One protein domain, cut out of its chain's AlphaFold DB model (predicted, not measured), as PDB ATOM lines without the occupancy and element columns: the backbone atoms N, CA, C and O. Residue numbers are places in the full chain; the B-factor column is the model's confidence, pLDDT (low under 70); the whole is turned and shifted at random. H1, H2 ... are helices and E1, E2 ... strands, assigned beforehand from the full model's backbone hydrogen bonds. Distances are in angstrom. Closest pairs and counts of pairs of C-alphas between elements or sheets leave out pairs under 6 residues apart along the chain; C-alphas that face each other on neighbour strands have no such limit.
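Overview. This is residues 5 to 100 of the 101 residues of an uncharacterized protein of Enterocloster aldenensis (UniProt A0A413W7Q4). A twisted sheet of five strands, E1 to E5, has two short helices, H2 and H3, over one face and its other face bare; from this small head the long helix H1 sticks out with residues 5 to 29 as a stalk, which makes the longest axis. The printed part has 96 residues, with three named helices and five named strands in the order H1 H2 E1 E2 E3 E4 E5 H3. The sheet's order is E1 E2 E3 E4 E5, all antiparallel, and the class is mixed, helices and strands. The whole is only just loose, close to extended, with a radius of gyration of the C-alphas of 18.4 A and spans of 65 by 31 by 21 A.

Arrangement. The sheet is a meander, each strand the antiparallel neighbour of the one before: E1, residues 53 to 55, E2, residues 58 to 61, E3, residues 64 to 71, E4, residues 74 to 80, and E5, residues 85 to 88. It is only just strongly twisted, with C-alphas up to 4.1 A off its best plane. Each successive pair is a hairpin. N 53 and O 60 of E1 and E2 are 2.9 A apart, N 59 and O 66 of E2 and E3 2.9 A, N 67 and O 78 of E3 and E4 2.8 A, and N 77 and O 88 of E4 and E5 2.8 A, within hydrogen-bond range. H2, residues 37 to 47, is on the sheet at a height over the sheet of 9.4 A, over E2 and E3, and runs along the strands, at 5 degrees to E3 on the local plane. H3, residues 90 to 98, is on the same face at a height over the sheet of 8.4 A, over E4, and runs along the strands, at 2 degrees to E4 on the local plane. These two layers are the sheet and its two helices, which touch at a steep tilt of 48 degrees, the same way; their closest C-alphas, Ile 41 and Pro 90, are 5.0 A apart. H1, residues 5 to 35, is not on the sheet. With residues 33 to 34 alone it touches H2 only at the corner, the C-alphas of Ile 34 and Gly 40 being closest at 3.7 A. With residues 34 to 35 alone it only just touches H3, only at their ends, with 3 pairs of C-alphas within 8 A, the closest being Ile 34 and Pro 90 at 6.0 A. In H1, H2 and H3 every O i to N i+4 pair is within hydrogen-bond range.

Along the chain. E3, the longest strand, measures 21.6 A from first to last C-alpha, and E4 19.5 A. H1 measures 45.1 A, from C-alpha 5 at (-7.373, -6.684, -21.754) to C-alpha 35 at (-42.652, 18.500, -9.353). H2 measures 15.8 A and H3 12.2 A, with C-alpha 98 at (-54.251, 5.116, -14.908).

Size, cuts and confidence. The two C-alphas farthest apart, those of Glu 5 and Asp 82, are 64.7 A apart. Without residues 5 to 29, which stand free, the body spans 29 by 25 by 24 A. The printed part has no cut, and each link between successive elements is tight. The mean pLDDT of the printed part is 83.8, and residues 24 to 35 and 71 to 74 are under 70.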
ATOM      1  N   GLU A   5      -6.119  -6.131 -22.262       85.75
ATOM      2  CA  GLU A   5      -7.373  -6.684 -21.754       85.75
ATOM      3  C   GLU A   5      -7.843  -5.926 -20.509       85.75
ATOM      4  O   GLU A   5      -9.005  -5.532 -20.428       85.75
ATOM      5  N   SER A   6      -6.926  -5.607 -19.593       82.44
ATOM      6  CA  SER A   6      -7.204  -4.753 -18.433       82.44
ATOM      7  C   SER A   6      -7.631  -3.330 -18.825       82.44
ATOM      8  O   SER A   6      -8.495  -2.747 -18.172       82.44
ATOM      9  N   GLU A   7      -7.060  -2.770 -19.896       87.19
ATOM     10  CA  GLU A   7      -7.450  -1.453 -20.428       87.19
ATOM     11  C   GLU A   7      -8.884  -1.468 -20.975       87.19
ATOM     12  O   GLU A   7      -9.697  -0.629 -20.593       87.19
ATOM     13  N   LYS A   8      -9.239  -2.490 -21.764       88.19
ATOM     14  CA  LYS A   8     -10.606  -2.668 -22.278       88.19
ATOM     15  C   LYS A   8     -11.635  -2.857 -21.171       88.19
ATOM     16  O   LYS A   8     -12.694  -2.240 -21.206       88.19
ATOM     17  N   LEU A   9     -11.326  -3.685 -20.172       88.81
ATOM     18  CA  LEU A   9     -12.225  -3.909 -19.037       88.81
ATOM     19  C   LEU A   9     -12.454  -2.624 -18.232       88.81
ATOM     20  O   LEU A   9     -13.561  -2.388 -17.745       88.81
ATOM     21  N   TYR A  10     -11.424  -1.787 -18.102       86.19
ATOM     22  CA  TYR A  10     -11.552  -0.480 -17.470       86.19
ATOM     23  C   TYR A  10     -12.442   0.464 -18.291       86.19
ATOM     24  O   TYR A  10     -13.349   1.077 -17.728       86.19
ATOM     25  N   GLU A  11     -12.239   0.544 -19.608       89.06
ATOM     26  CA  GLU A  11     -13.074   1.356 -20.503       89.06
ATOM     27  C   GLU A  11     -14.547   0.925 -20.467       89.06
ATOM     28  O   GLU A  11     -15.429   1.775 -20.311       89.06
ATOM     29  N   ASP A  12     -14.827  -0.380 -20.519       91.31
ATOM     30  CA  ASP A  12     -16.187  -0.926 -20.437       91.31
ATOM     31  C   ASP A  12     -16.858  -0.599 -19.093       91.31
ATOM     32  O   ASP A  12     -18.029  -0.193 -19.045       91.31
ATOM     33  N   ALA A  13     -16.117  -0.726 -17.986       87.75
ATOM     34  CA  ALA A  13     -16.605  -0.373 -16.657       87.75
ATOM     35  C   ALA A  13     -16.903   1.131 -16.541       87.75
ATOM     36  O   ALA A  13     -17.959   1.520 -16.029       87.75
ATOM     37  N   SER A  14     -16.014   1.986 -17.052       84.31
ATOM     38  CA  SER A  14     -16.219   3.436 -17.088       84.31
ATOM     39  C   SER A  14     -17.420   3.829 -17.948       84.31
ATOM     40  O   SER A  14     -18.228   4.653 -17.519       84.31
ATOM     41  N   SER A  15     -17.586   3.217 -19.120       88.56
ATOM     42  CA  SER A  15     -18.717   3.485 -20.014       88.56
ATOM     43  C   SER A  15     -20.049   3.091 -19.366       88.56
ATOM     44  O   SER A  15     -21.007   3.865 -19.364       88.56
ATOM     45  N   SER A  16     -20.082   1.930 -18.706       88.75
ATOM     46  CA  SER A  16     -21.256   1.456 -17.964       88.75
ATOM     47  C   SER A  16     -21.627   2.383 -16.801       88.75
ATOM     48  O   SER A  16     -22.808   2.647 -16.567       88.75
ATOM     49  N   LEU A  17     -20.634   2.924 -16.085       83.56
ATOM     50  CA  LEU A  17     -20.856   3.917 -15.029       83.56
ATOM     51  C   LEU A  17     -21.443   5.217 -15.588       83.56
ATOM     52  O   LEU A  17     -22.399   5.746 -15.020       83.56
ATOM     53  N   ILE A  18     -20.916   5.718 -16.708       87.25
ATOM     54  CA  ILE A  18     -21.436   6.923 -17.369       87.25
ATOM     55  C   ILE A  18     -22.891   6.718 -17.810       87.25
ATOM     56  O   ILE A  18     -23.723   7.612 -17.619       87.25
ATOM     57  N   ASP A  19     -23.229   5.546 -18.351       86.25
ATOM     58  CA  ASP A  19     -24.603   5.214 -18.739       86.25
ATOM     59  C   ASP A  19     -25.540   5.159 -17.518       86.25
ATOM     60  O   ASP A  19     -26.628   5.741 -17.531       86.25
ATOM     61  N   ALA A  20     -25.099   4.546 -16.415       80.62
ATOM     62  CA  ALA A  20     -25.854   4.512 -15.164       80.62
ATOM     63  C   ALA A  20     -26.106   5.923 -14.597       80.62
ATOM     64  O   ALA A  20     -27.247   6.256 -14.264       80.62
ATOM     65  N   PHE A  21     -25.081   6.780 -14.556       75.19
ATOM     66  CA  PHE A  21     -25.229   8.180 -14.142       75.19
ATOM     67  C   PHE A  21     -26.154   8.963 -15.073       75.19
ATOM     68  O   PHE A  21     -26.976   9.748 -14.606       75.19
ATOM     69  N   SER A  22     -26.083   8.726 -16.382       77.44
ATOM     70  CA  SER A  22     -26.963   9.376 -17.356       77.44
ATOM     71  C   SER A  22     -28.427   8.985 -17.151       77.44
ATOM     72  O   SER A  22     -29.310   9.841 -17.217       77.44
ATOM     73  N   LYS A  23     -28.703   7.708 -16.861       80.12
ATOM     74  CA  LYS A  23     -30.050   7.230 -16.515       80.12
ATOM     75  C   LYS A  23     -30.541   7.828 -15.201       80.12
ATOM     76  O   LYS A  23     -31.684   8.269 -15.138       80.12
ATOM     77  N   PHE A  24     -29.678   7.910 -14.190       69.44
ATOM     78  CA  PHE A  24     -30.010   8.555 -12.921       69.44
ATOM     79  C   PHE A  24     -30.332  10.044 -13.099       69.44
ATOM     80  O   PHE A  24     -31.341  10.514 -12.591       69.44
ATOM     81  N   LEU A  25     -29.545  10.785 -13.883       65.19
ATOM     82  CA  LEU A  25     -29.823  12.196 -14.175       65.19
ATOM     83  C   LEU A  25     -31.127  12.388 -14.958       65.19
ATOM     84  O   LEU A  25     -31.832  13.360 -14.719       65.19
ATOM     85  N   LYS A  26     -31.466  11.474 -15.877       69.25
ATOM     86  CA  LYS A  26     -32.777  11.477 -16.547       69.25
ATOM     87  C   LYS A  26     -33.912  11.249 -15.555       69.25
ATOM     88  O   LYS A  26     -34.922  11.927 -15.658       69.25
ATOM     89  N   PHE A  27     -33.733  10.337 -14.600       65.94
ATOM     90  CA  PHE A  27     -34.698  10.112 -13.527       65.94
ATOM     91  C   PHE A  27     -34.854  11.350 -12.633       65.94
ATOM     92  O   PHE A  27     -35.972  11.782 -12.411       65.94
ATOM     93  N   VAL A  28     -33.760  11.979 -12.198       59.22
ATOM     94  CA  VAL A  28     -33.817  13.217 -11.398       59.22
ATOM     95  C   VAL A  28     -34.512  14.344 -12.163       59.22
ATOM     96  O   VAL A  28     -35.370  15.007 -11.602       59.22
ATOM     97  N   LYS A  29     -34.200  14.531 -13.451       63.38
ATOM     98  CA  LYS A  29     -34.895  15.517 -14.293       63.38
ATOM     99  C   LYS A  29     -36.378  15.209 -14.448       63.38
ATOM    100  O   LYS A  29     -37.177  16.124 -14.407       63.38
ATOM    101  N   TYR A  30     -36.728  13.937 -14.615       61.00
ATOM    102  CA  TYR A  30     -38.116  13.499 -14.675       61.00
ATOM    103  C   TYR A  30     -38.853  13.778 -13.361       61.00
ATOM    104  O   TYR A  30     -39.972  14.266 -13.396       61.00
ATOM    105  N   GLU A  31     -38.229  13.531 -12.208       60.91
ATOM    106  CA  GLU A  31     -38.797  13.862 -10.895       60.91
ATOM    107  C   GLU A  31     -38.934  15.381 -10.686       60.91
ATOM    108  O   GLU A  31     -39.967  15.830 -10.191       60.91
ATOM    109  N   ASP A  32     -37.946  16.175 -11.113       60.78
ATOM    110  CA  ASP A  32     -38.018  17.644 -11.092       60.78
ATOM    111  C   ASP A  32     -39.136  18.156 -12.016       60.78
ATOM    112  O   ASP A  32     -39.929  19.002 -11.617       60.78
ATOM    113  N   GLU A  33     -39.262  17.608 -13.228       56.53
ATOM    114  CA  GLU A  33     -40.339  17.942 -14.168       56.53
ATOM    115  C   GLU A  33     -41.710  17.523 -13.608       56.53
ATOM    116  O   GLU A  33     -42.676  18.271 -13.726       56.53
ATOM    117  N   ILE A  34     -41.805  16.372 -12.927       58.47
ATOM    118  CA  ILE A  34     -43.004  15.928 -12.196       58.47
ATOM    119  C   ILE A  34     -43.345  16.864 -11.036       58.47
ATOM    120  O   ILE A  34     -44.520  16.970 -10.694       58.47
ATOM    121  N   ALA A  35     -42.380  17.551 -10.429       63.22
ATOM    122  CA  ALA A  35     -42.652  18.500  -9.353       63.22
ATOM    123  C   ALA A  35     -43.390  19.767  -9.842       63.22
ATOM    124  O   ALA A  35     -44.048  20.436  -9.039       63.22
ATOM    125  N   ASP A  36     -43.382  20.051 -11.150       73.31
ATOM    126  CA  ASP A  36     -43.982  21.244 -11.768       73.31
ATOM    127  C   ASP A  36     -45.497  21.112 -12.036       73.31
ATOM    128  O   ASP A  36     -46.005  21.518 -13.088       73.31
ATOM    129  N   GLY A  37     -46.247  20.528 -11.096       83.81
ATOM    130  CA  GLY A  37     -47.715  20.541 -11.108       83.81
ATOM    131  C   GLY A  37     -48.334  20.014 -12.412       83.81
ATOM    132  O   GLY A  37     -48.208  18.836 -12.752       83.81
ATOM    133  N   LEU A  38     -49.057  20.877 -13.130       86.81
ATOM    134  CA  LEU A  38     -49.743  20.551 -14.383       86.81
ATOM    135  C   LEU A  38     -48.746  20.255 -15.507       86.81
ATOM    136  O   LEU A  38     -49.017  19.395 -16.343       86.81
ATOM    137  N   THR A  39     -47.587  20.912 -15.520       84.00
ATOM    138  CA  THR A  39     -46.540  20.638 -16.518       84.00
ATOM    139  C   THR A  39     -45.992  19.229 -16.330       84.00
ATOM    140  O   THR A  39     -45.890  18.470 -17.297       84.00
ATOM    141  N   GLY A  40     -45.745  18.845 -15.078       84.06
ATOM    142  CA  GLY A  40     -45.267  17.513 -14.731       84.06
ATOM    143  C   GLY A  40     -46.232  16.407 -15.120       84.06
ATOM    144  O   GLY A  40     -45.843  15.438 -15.774       84.06
ATOM    145  N   ILE A  41     -47.521  16.559 -14.801       88.00
ATOM    146  CA  ILE A  41     -48.503  15.537 -15.186       88.00
ATOM    147  C   ILE A  41     -48.745  15.493 -16.703       88.00
ATOM    148  O   ILE A  41     -48.913  14.406 -17.257       88.00
ATOM    149  N   ALA A  42     -48.706  16.636 -17.399       87.38
ATOM    150  CA  ALA A  42     -48.812  16.679 -18.857       87.38
ATOM    151  C   ALA A  42     -47.645  15.945 -19.532       87.38
ATOM    152  O   ALA A  42     -47.859  15.226 -20.509       87.38
ATOM    153  N   TYR A  43     -46.428  16.080 -18.993       84.75
ATOM    154  CA  TYR A  43     -45.270  15.329 -19.472       84.75
ATOM    155  C   TYR A  43     -45.469  13.818 -19.304       84.75
ATOM    156  O   TYR A  43     -45.244  13.067 -20.255       84.75
ATOM    157  N   ILE A  44     -45.955  13.370 -18.137       86.38
ATOM    158  CA  ILE A  44     -46.264  11.951 -17.900       86.38
ATOM    159  C   ILE A  44     -47.274  11.440 -18.938       86.38
ATOM    160  O   ILE A  44     -47.041  10.406 -19.564       86.38
ATOM    161  N   PHE A  45     -48.373  12.168 -19.158       88.94
ATOM    162  CA  PHE A  45     -49.387  11.765 -20.135       88.94
ATOM    163  C   PHE A  45     -48.833  11.707 -21.559       88.94
ATOM    164  O   PHE A  45     -49.104  10.742 -22.274       88.94
ATOM    165  N   PHE A  46     -48.016  12.684 -21.958       85.19
ATOM    166  CA  PHE A  46     -47.361  12.683 -23.264       85.19
ATOM    167  C   PHE A  46     -46.426  11.476 -23.434       85.19
ATOM    168  O   PHE A  46     -46.495  10.783 -24.449       85.19
ATOM    169  N   TYR A  47     -45.590  11.188 -22.434       85.19
ATOM    170  CA  TYR A  47     -44.640  10.073 -22.468       85.19
ATOM    171  C   TYR A  47     -45.339   8.703 -22.528       85.19
ATOM    172  O   TYR A  47     -44.907   7.808 -23.257       85.19
ATOM    173  N   GLU A  48     -46.447   8.545 -21.806       86.44
ATOM    174  CA  GLU A  48     -47.247   7.311 -21.763       86.44
ATOM    175  C   GLU A  48     -48.276   7.212 -22.908       86.44
ATOM    176  O   GLU A  48     -49.025   6.241 -22.973       86.44
ATOM    177  N   ASN A  49     -48.303   8.176 -23.840       88.81
ATOM    178  CA  ASN A  49     -49.281   8.269 -24.936       88.81
ATOM    179  C   ASN A  49     -50.751   8.281 -24.466       88.81
ATOM    180  O   ASN A  49     -51.635   7.752 -25.142       88.81
ATOM    181  N   ILE A  50     -51.024   8.898 -23.317       89.19
ATOM    182  CA  ILE A  50     -52.381   9.122 -22.810       89.19
ATOM    183  C   ILE A  50     -52.924  10.402 -23.449       89.19
ATOM    184  O   ILE A  50     -52.284  11.451 -23.400       89.19
ATOM    185  N   ALA A  51     -54.106  10.327 -24.062       91.44
ATOM    186  CA  ALA A  51     -54.723  11.482 -24.704       91.44
ATOM    187  C   ALA A  51     -55.215  12.489 -23.657       91.44
ATOM    188  O   ALA A  51     -56.040  12.161 -22.808       91.44
ATOM    189  N   PHE A  52     -54.742  13.730 -23.751       92.38
ATOM    190  CA  PHE A  52     -55.153  14.819 -22.873       92.38
ATOM    191  C   PHE A  52     -55.383  16.108 -23.657       92.38
ATOM    192  O   PHE A  52     -54.867  16.287 -24.762       92.38
ATOM    193  N   SER A  53     -56.149  17.026 -23.074       91.69
ATOM    194  CA  SER A  53     -56.262  18.405 -23.555       91.69
ATOM    195  C   SER A  53     -55.961  19.382 -22.429       91.69
ATOM    196  O   SER A  53     -56.130  19.059 -21.254       91.69
ATOM    197  N   PHE A  54     -55.480  20.569 -22.793       86.56
ATOM    198  CA  PHE A  54     -55.162  21.631 -21.850       86.56
ATOM    199  C   PHE A  54     -55.920  22.897 -22.220       86.56
ATOM    200  O   PHE A  54     -55.681  23.480 -23.278       86.56
ATOM    201  N   GLU A  55     -56.816  23.336 -21.341       83.12
ATOM    202  CA  GLU A  55     -57.607  24.549 -21.535       83.12
ATOM    203  C   GLU A  55     -57.677  25.355 -20.237       83.12
ATOM    204  O   GLU A  55     -58.052  24.840 -19.188       83.12
ATOM    205  N   ASN A  56     -57.340  26.648 -20.301       82.25
ATOM    206  CA  ASN A  56     -57.500  27.606 -19.196       82.25
ATOM    207  C   ASN A  56     -56.908  27.153 -17.842       82.25
ATOM    208  O   ASN A  56     -57.529  27.348 -16.798       82.25
ATOM    209  N   GLY A  57     -55.713  26.550 -17.843       79.50
ATOM    210  CA  GLY A  57     -55.071  26.072 -16.608       79.50
ATOM    211  C   GLY A  57     -55.683  24.782 -16.056       79.50
ATOM    212  O   GLY A  57     -55.578  24.501 -14.863       79.50
ATOM    213  N   VAL A  58     -56.349  24.009 -16.913       89.12
ATOM    214  CA  VAL A  58     -56.980  22.733 -16.582       89.12
ATOM    215  C   VAL A  58     -56.521  21.679 -17.581       89.12
ATOM    216  O   VAL A  58     -56.612  21.898 -18.789       89.12
ATOM    217  N   ILE A  59     -56.073  20.524 -17.088       92.94
ATOM    218  CA  ILE A  59     -55.882  19.334 -17.924       92.94
ATOM    219  C   ILE A  59     -57.150  18.489 -17.866       92.94
ATOM    220  O   ILE A  59     -57.640  18.170 -16.783       92.94
ATOM    221  N   MET A  60     -57.665  18.114 -19.032       93.81
ATOM    222  CA  MET A  60     -58.743  17.141 -19.168       93.81
ATOM    223  C   MET A  60     -58.170  15.835 -19.715       93.81
ATOM    224  O   MET A  60     -57.522  15.839 -20.765       93.81
ATOM    225  N   VAL A  61     -58.430  14.733 -19.014       92.94
ATOM    226  CA  VAL A  61     -58.052  13.366 -19.402       92.94
ATOM    227  C   VAL A  61     -59.244  12.458 -19.159       92.94
ATOM    228  O   VAL A  61     -59.706  12.347 -18.028       92.94
ATOM    229  N   ASP A  62     -59.775  11.844 -20.213       89.56
ATOM    230  CA  ASP A  62     -61.016  11.065 -20.162       89.56
ATOM    231  C   ASP A  62     -62.144  11.786 -19.391       89.56
ATOM    232  O   ASP A  62     -62.647  12.818 -19.833       89.56
ATOM    233  N   SER A  63     -62.540  11.254 -18.227       90.81
ATOM    234  CA  SER A  63     -63.564  11.830 -17.336       90.81
ATOM    235  C   SER A  63     -62.992  12.692 -16.204       90.81
ATOM    236  O   SER A  63     -63.737  13.174 -15.348       90.81
ATOM    237  N   PHE A  64     -61.675  12.886 -16.179       93.62
ATOM    238  CA  PHE A  64     -60.969  13.632 -15.152       93.62
ATOM    239  C   PHE A  64     -60.691  15.064 -15.581       93.62
ATOM    240  O   PHE A  64     -60.157  15.344 -16.654       93.62
ATOM    241  N   LYS A  65     -60.990  15.969 -14.656       95.19
ATOM    242  CA  LYS A  65     -60.559  17.359 -14.666       95.19
ATOM    243  C   LYS A  65     -59.443  17.536 -13.645       95.19
ATOM    244  O   LYS A  65     -59.657  17.225 -12.476       95.19
ATOM    245  N   ILE A  66     -58.299  18.061 -14.068       94.81
ATOM    246  CA  ILE A  66     -57.104  18.239 -13.239       94.81
ATOM    247  C   ILE A  66     -56.735  19.719 -13.185       94.81
ATOM    248  O   ILE A  66     -56.632  20.381 -14.217       94.81
ATOM    249  N   THR A  67     -56.530  20.237 -11.981       93.00
ATOM    250  CA  THR A  67     -56.197  21.641 -11.723       93.00
ATOM    251  C   THR A  67     -55.066  21.757 -10.724       93.00
ATOM    252  O   THR A  67     -54.970  20.959  -9.792       93.00
ATOM    253  N   GLU A  68     -54.262  22.799 -10.877       89.69
ATOM    254  CA  GLU A  68     -53.201  23.132  -9.937       89.69
ATOM    255  C   GLU A  68     -53.747  23.732  -8.637       89.69
ATOM    256  O   GLU A  68     -54.704  24.512  -8.624       89.69
ATOM    257  N   MET A  69     -53.117  23.367  -7.527       84.94
ATOM    258  CA  MET A  69     -53.352  23.919  -6.203       84.94
ATOM    259  C   MET A  69     -52.029  24.418  -5.635       84.94
ATOM    260  O   MET A  69     -51.178  23.632  -5.218       84.94
ATOM    261  N   HIS A  70     -51.879  25.737  -5.571       76.19
ATOM    262  CA  HIS A  70     -50.711  26.352  -4.953       76.19
ATOM    263  C   HIS A  70     -50.887  26.408  -3.433       76.19
ATOM    264  O   HIS A  70     -51.801  27.066  -2.922       76.19
ATOM    265  N   ARG A  71     -50.011  25.715  -2.705       68.94
ATOM    266  CA  ARG A  71     -49.816  25.886  -1.259       68.94
ATOM    267  C   ARG A  71     -48.493  26.616  -1.022       68.94
ATOM    268  O   ARG A  71     -47.673  26.724  -1.925       68.94
ATOM    269  N   ALA A  72     -48.304  27.134   0.192       64.00
ATOM    270  CA  ALA A  72     -47.155  27.976   0.540       64.00
ATOM    271  C   ALA A  72     -45.792  27.329   0.218       64.00
ATOM    272  O   ALA A  72     -44.883  28.039  -0.200       64.00
ATOM    273  N   ASP A  73     -45.694  25.998   0.339       65.44
ATOM    274  CA  ASP A  73     -44.434  25.256   0.217       65.44
ATOM    275  C   ASP A  73     -44.467  24.156  -0.864       65.44
ATOM    276  O   ASP A  73     -43.499  23.412  -1.016       65.44
ATOM    277  N   SER A  74     -45.580  23.998  -1.596       67.06
ATOM    278  CA  SER A  74     -45.698  22.972  -2.640       67.06
ATOM    279  C   SER A  74     -46.825  23.230  -3.639       67.06
ATOM    280  O   SER A  74     -47.858  23.831  -3.322       67.06
ATOM    281  N   THR A  75     -46.636  22.706  -4.848       72.69
ATOM    282  CA  THR A  75     -47.677  22.615  -5.871       72.69
ATOM    283  C   THR A  75     -48.284  21.217  -5.820       72.69
ATOM    284  O   THR A  75     -47.597  20.223  -6.041       72.69
ATOM    285  N   LEU A  76     -49.573  21.131  -5.498       86.25
ATOM    286  CA  LEU A  76     -50.348  19.893  -5.596       86.25
ATOM    287  C   LEU A  76     -51.299  19.976  -6.783       86.25
ATOM    288  O   LEU A  76     -51.627  21.059  -7.264       86.25
ATOM    289  N   LEU A  77     -51.786  18.825  -7.222       91.06
ATOM    290  CA  LEU A  77     -52.870  18.729  -8.184       91.06
ATOM    291  C   LEU A  77     -54.140  18.262  -7.490       91.06
ATOM    292  O   LEU A  77     -54.120  17.333  -6.686       91.06
ATOM    293  N   ALA A  78     -55.256  18.884  -7.846       93.19
ATOM    294  CA  ALA A  78     -56.580  18.333  -7.623       93.19
ATOM    295  C   ALA A  78     -57.065  17.702  -8.919       93.19
ATOM    296  O   ALA A  78     -57.171  18.396  -9.928       93.19
ATOM    297  N   ALA A  79     -57.421  16.424  -8.875       95.06
ATOM    298  CA  ALA A  79     -58.152  15.772  -9.948       95.06
ATOM    299  C   ALA A  79     -59.539  15.348  -9.464       95.06
ATOM    300  O   ALA A  79     -59.727  14.925  -8.322       95.06
ATOM    301  N   SER A  80     -60.530  15.492 -10.334       94.69
ATOM    302  CA  SER A  80     -61.923  15.158 -10.043       94.69
ATOM    303  C   SER A  80     -62.596  14.523 -11.245       94.69
ATOM    304  O   SER A  80     -62.378  14.975 -12.368       94.69
ATOM    305  N   ASN A  81     -63.460  13.550 -10.985       91.69
ATOM    306  CA  ASN A  81     -64.456  13.035 -11.921       91.69
ATOM    307  C   ASN A  81     -65.853  13.120 -11.269       91.69
ATOM    308  O   ASN A  81     -66.001  13.668 -10.175       91.69
ATOM    309  N   ASP A  82     -66.879  12.556 -11.908       87.81
ATOM    310  CA  ASP A  82     -68.262  12.587 -11.401       87.81
ATOM    311  C   ASP A  82     -68.467  11.864 -10.052       87.81
ATOM    312  O   ASP A  82     -69.509  12.024  -9.414       87.81
ATOM    313  N   LYS A  83     -67.508  11.036  -9.619       86.94
ATOM    314  CA  LYS A  83     -67.629  10.162  -8.441       86.94
ATOM    315  C   LYS A  83     -66.783  10.632  -7.267       86.94
ATOM    316  O   LYS A  83     -67.214  10.529  -6.121       86.94
ATOM    317  N   GLU A  84     -65.571  11.097  -7.533       91.94
ATOM    318  CA  GLU A  84     -64.601  11.440  -6.501       91.94
ATOM    319  C   GLU A  84     -63.663  12.571  -6.928       91.94
ATOM    320  O   GLU A  84     -63.384  12.802  -8.106       91.94
ATOM    321  N   LYS A  85     -63.151  13.265  -5.910       93.56
ATOM    322  CA  LYS A  85     -62.070  14.240  -6.012       93.56
ATOM    323  C   LYS A  85     -60.909  13.756  -5.154       93.56
ATOM    324  O   LYS A  85     -61.118  13.402  -3.992       93.56
ATOM    325  N   ARG A  86     -59.696  13.796  -5.699       93.56
ATOM    326  CA  ARG A  86     -58.458  13.540  -4.957       93.56
ATOM    327  C   ARG A  86     -57.455  14.658  -5.175       93.56
ATOM    328  O   ARG A  86     -57.447  15.318  -6.212       93.56
ATOM    329  N   GLU A  87     -56.629  14.864  -4.162       93.00
ATOM    330  CA  GLU A  87     -55.518  15.807  -4.177       93.00
ATOM    331  C   GLU A  87     -54.230  15.023  -3.952       93.00
ATOM    332  O   GLU A  87     -54.208  14.104  -3.132       93.00
ATOM    333  N   GLY A  88     -53.176  15.372  -4.678       88.88
ATOM    334  CA  GLY A  88     -51.903  14.669  -4.591       88.88
ATOM    335  C   GLY A  88     -50.838  15.295  -5.473       88.88
ATOM    336  O   GLY A  88     -51.070  16.285  -6.171       88.88
ATOM    337  N   THR A  89     -49.653  14.713  -5.426       87.44
ATOM    338  CA  THR A  89     -48.578  15.017  -6.369       87.44
ATOM    339  C   THR A  89     -48.978  14.614  -7.795       87.44
ATOM    340  O   THR A  89     -49.846  13.751  -7.977       87.44
ATOM    341  N   PRO A  90     -48.336  15.182  -8.831       88.19
ATOM    342  CA  PRO A  90     -48.584  14.789 -10.218       88.19
ATOM    343  C   PRO A  90     -48.508  13.277 -10.464       88.19
ATOM    344  O   PRO A  90     -49.374  12.721 -11.140       88.19
ATOM    345  N   TYR A  91     -47.557  12.588  -9.828       86.12
ATOM    346  CA  TYR A  91     -47.435  11.134  -9.915       86.12
ATOM    347  C   TYR A  91     -48.597  10.375  -9.247       86.12
ATOM    348  O   TYR A  91     -49.123   9.421  -9.825       86.12
ATOM    349  N   GLU A  92     -49.039  10.789  -8.055       89.38
ATOM    350  CA  GLU A  92     -50.180  10.165  -7.365       89.38
ATOM    351  C   GLU A  92     -51.482  10.326  -8.156       89.38
ATOM    352  O   GLU A  92     -52.254   9.370  -8.279       89.38
ATOM    353  N   ILE A  93     -51.708  11.513  -8.729       92.69
ATOM    354  CA  ILE A  93     -52.869  11.775  -9.583       92.69
ATOM    355  C   ILE A  93     -52.803  10.937 -10.861       92.69
ATOM    356  O   ILE A  93     -53.796  10.302 -11.216       92.69
ATOM    357  N   TYR A  94     -51.645  10.869 -11.521       91.69
ATOM    358  CA  TYR A  94     -51.448  10.010 -12.687       91.69
ATOM    359  C   TYR A  94     -51.752   8.541 -12.377       91.69
ATOM    360  O   TYR A  94     -52.502   7.904 -13.114       91.69
ATOM    361  N   LYS A  95     -51.205   8.002 -11.280       92.38
ATOM    362  CA  LYS A  95     -51.415   6.602 -10.899       92.38
ATOM    363  C   LYS A  95     -52.898   6.304 -10.686       92.38
ATOM    364  O   LYS A  95     -53.397   5.305 -11.194       92.38
ATOM    365  N   TRP A  96     -53.601   7.188  -9.981       93.12
ATOM    366  CA  TRP A  96     -55.038   7.051  -9.760       93.12
ATOM    367  C   TRP A  96     -55.834   7.066 -11.068       93.12
ATOM    368  O   TRP A  96     -56.713   6.227 -11.270       93.12
ATOM    369  N   ILE A  97     -55.503   7.989 -11.967       91.69
ATOM    370  CA  ILE A  97     -56.124   8.086 -13.285       91.69
ATOM    371  C   ILE A  97     -55.859   6.813 -14.091       91.69
ATOM    372  O   ILE A  97     -56.805   6.212 -14.579       91.69
ATOM    373  N   LYS A  98     -54.614   6.332 -14.161       90.81
ATOM    374  CA  LYS A  98     -54.251   5.116 -14.908       90.81
ATOM    375  C   LYS A  98     -54.951   3.855 -14.394       90.81
ATOM    376  O   LYS A  98     -55.264   2.979 -15.183       90.81
ATOM    377  N   GLU A  99     -55.199   3.755 -13.090       89.62
ATOM    378  CA  GLU A  99     -55.985   2.660 -12.494       89.62
ATOM    379  C   GLU A  99     -57.493   2.763 -12.799       89.62
ATOM    380  O   GLU A  99     -58.232   1.805 -12.575       89.62
ATOM    381  N   SER A 100     -57.951   3.920 -13.285       83.44
ATOM    382  CA  SER A 100     -59.359   4.235 -13.552       83.44
ATOM    383  C   SER A 100     -59.739   4.205 -15.040       83.44
ATOM    384  O   SER A 100     -60.924   4.389 -15.338       83.44
TER     385      SER A 100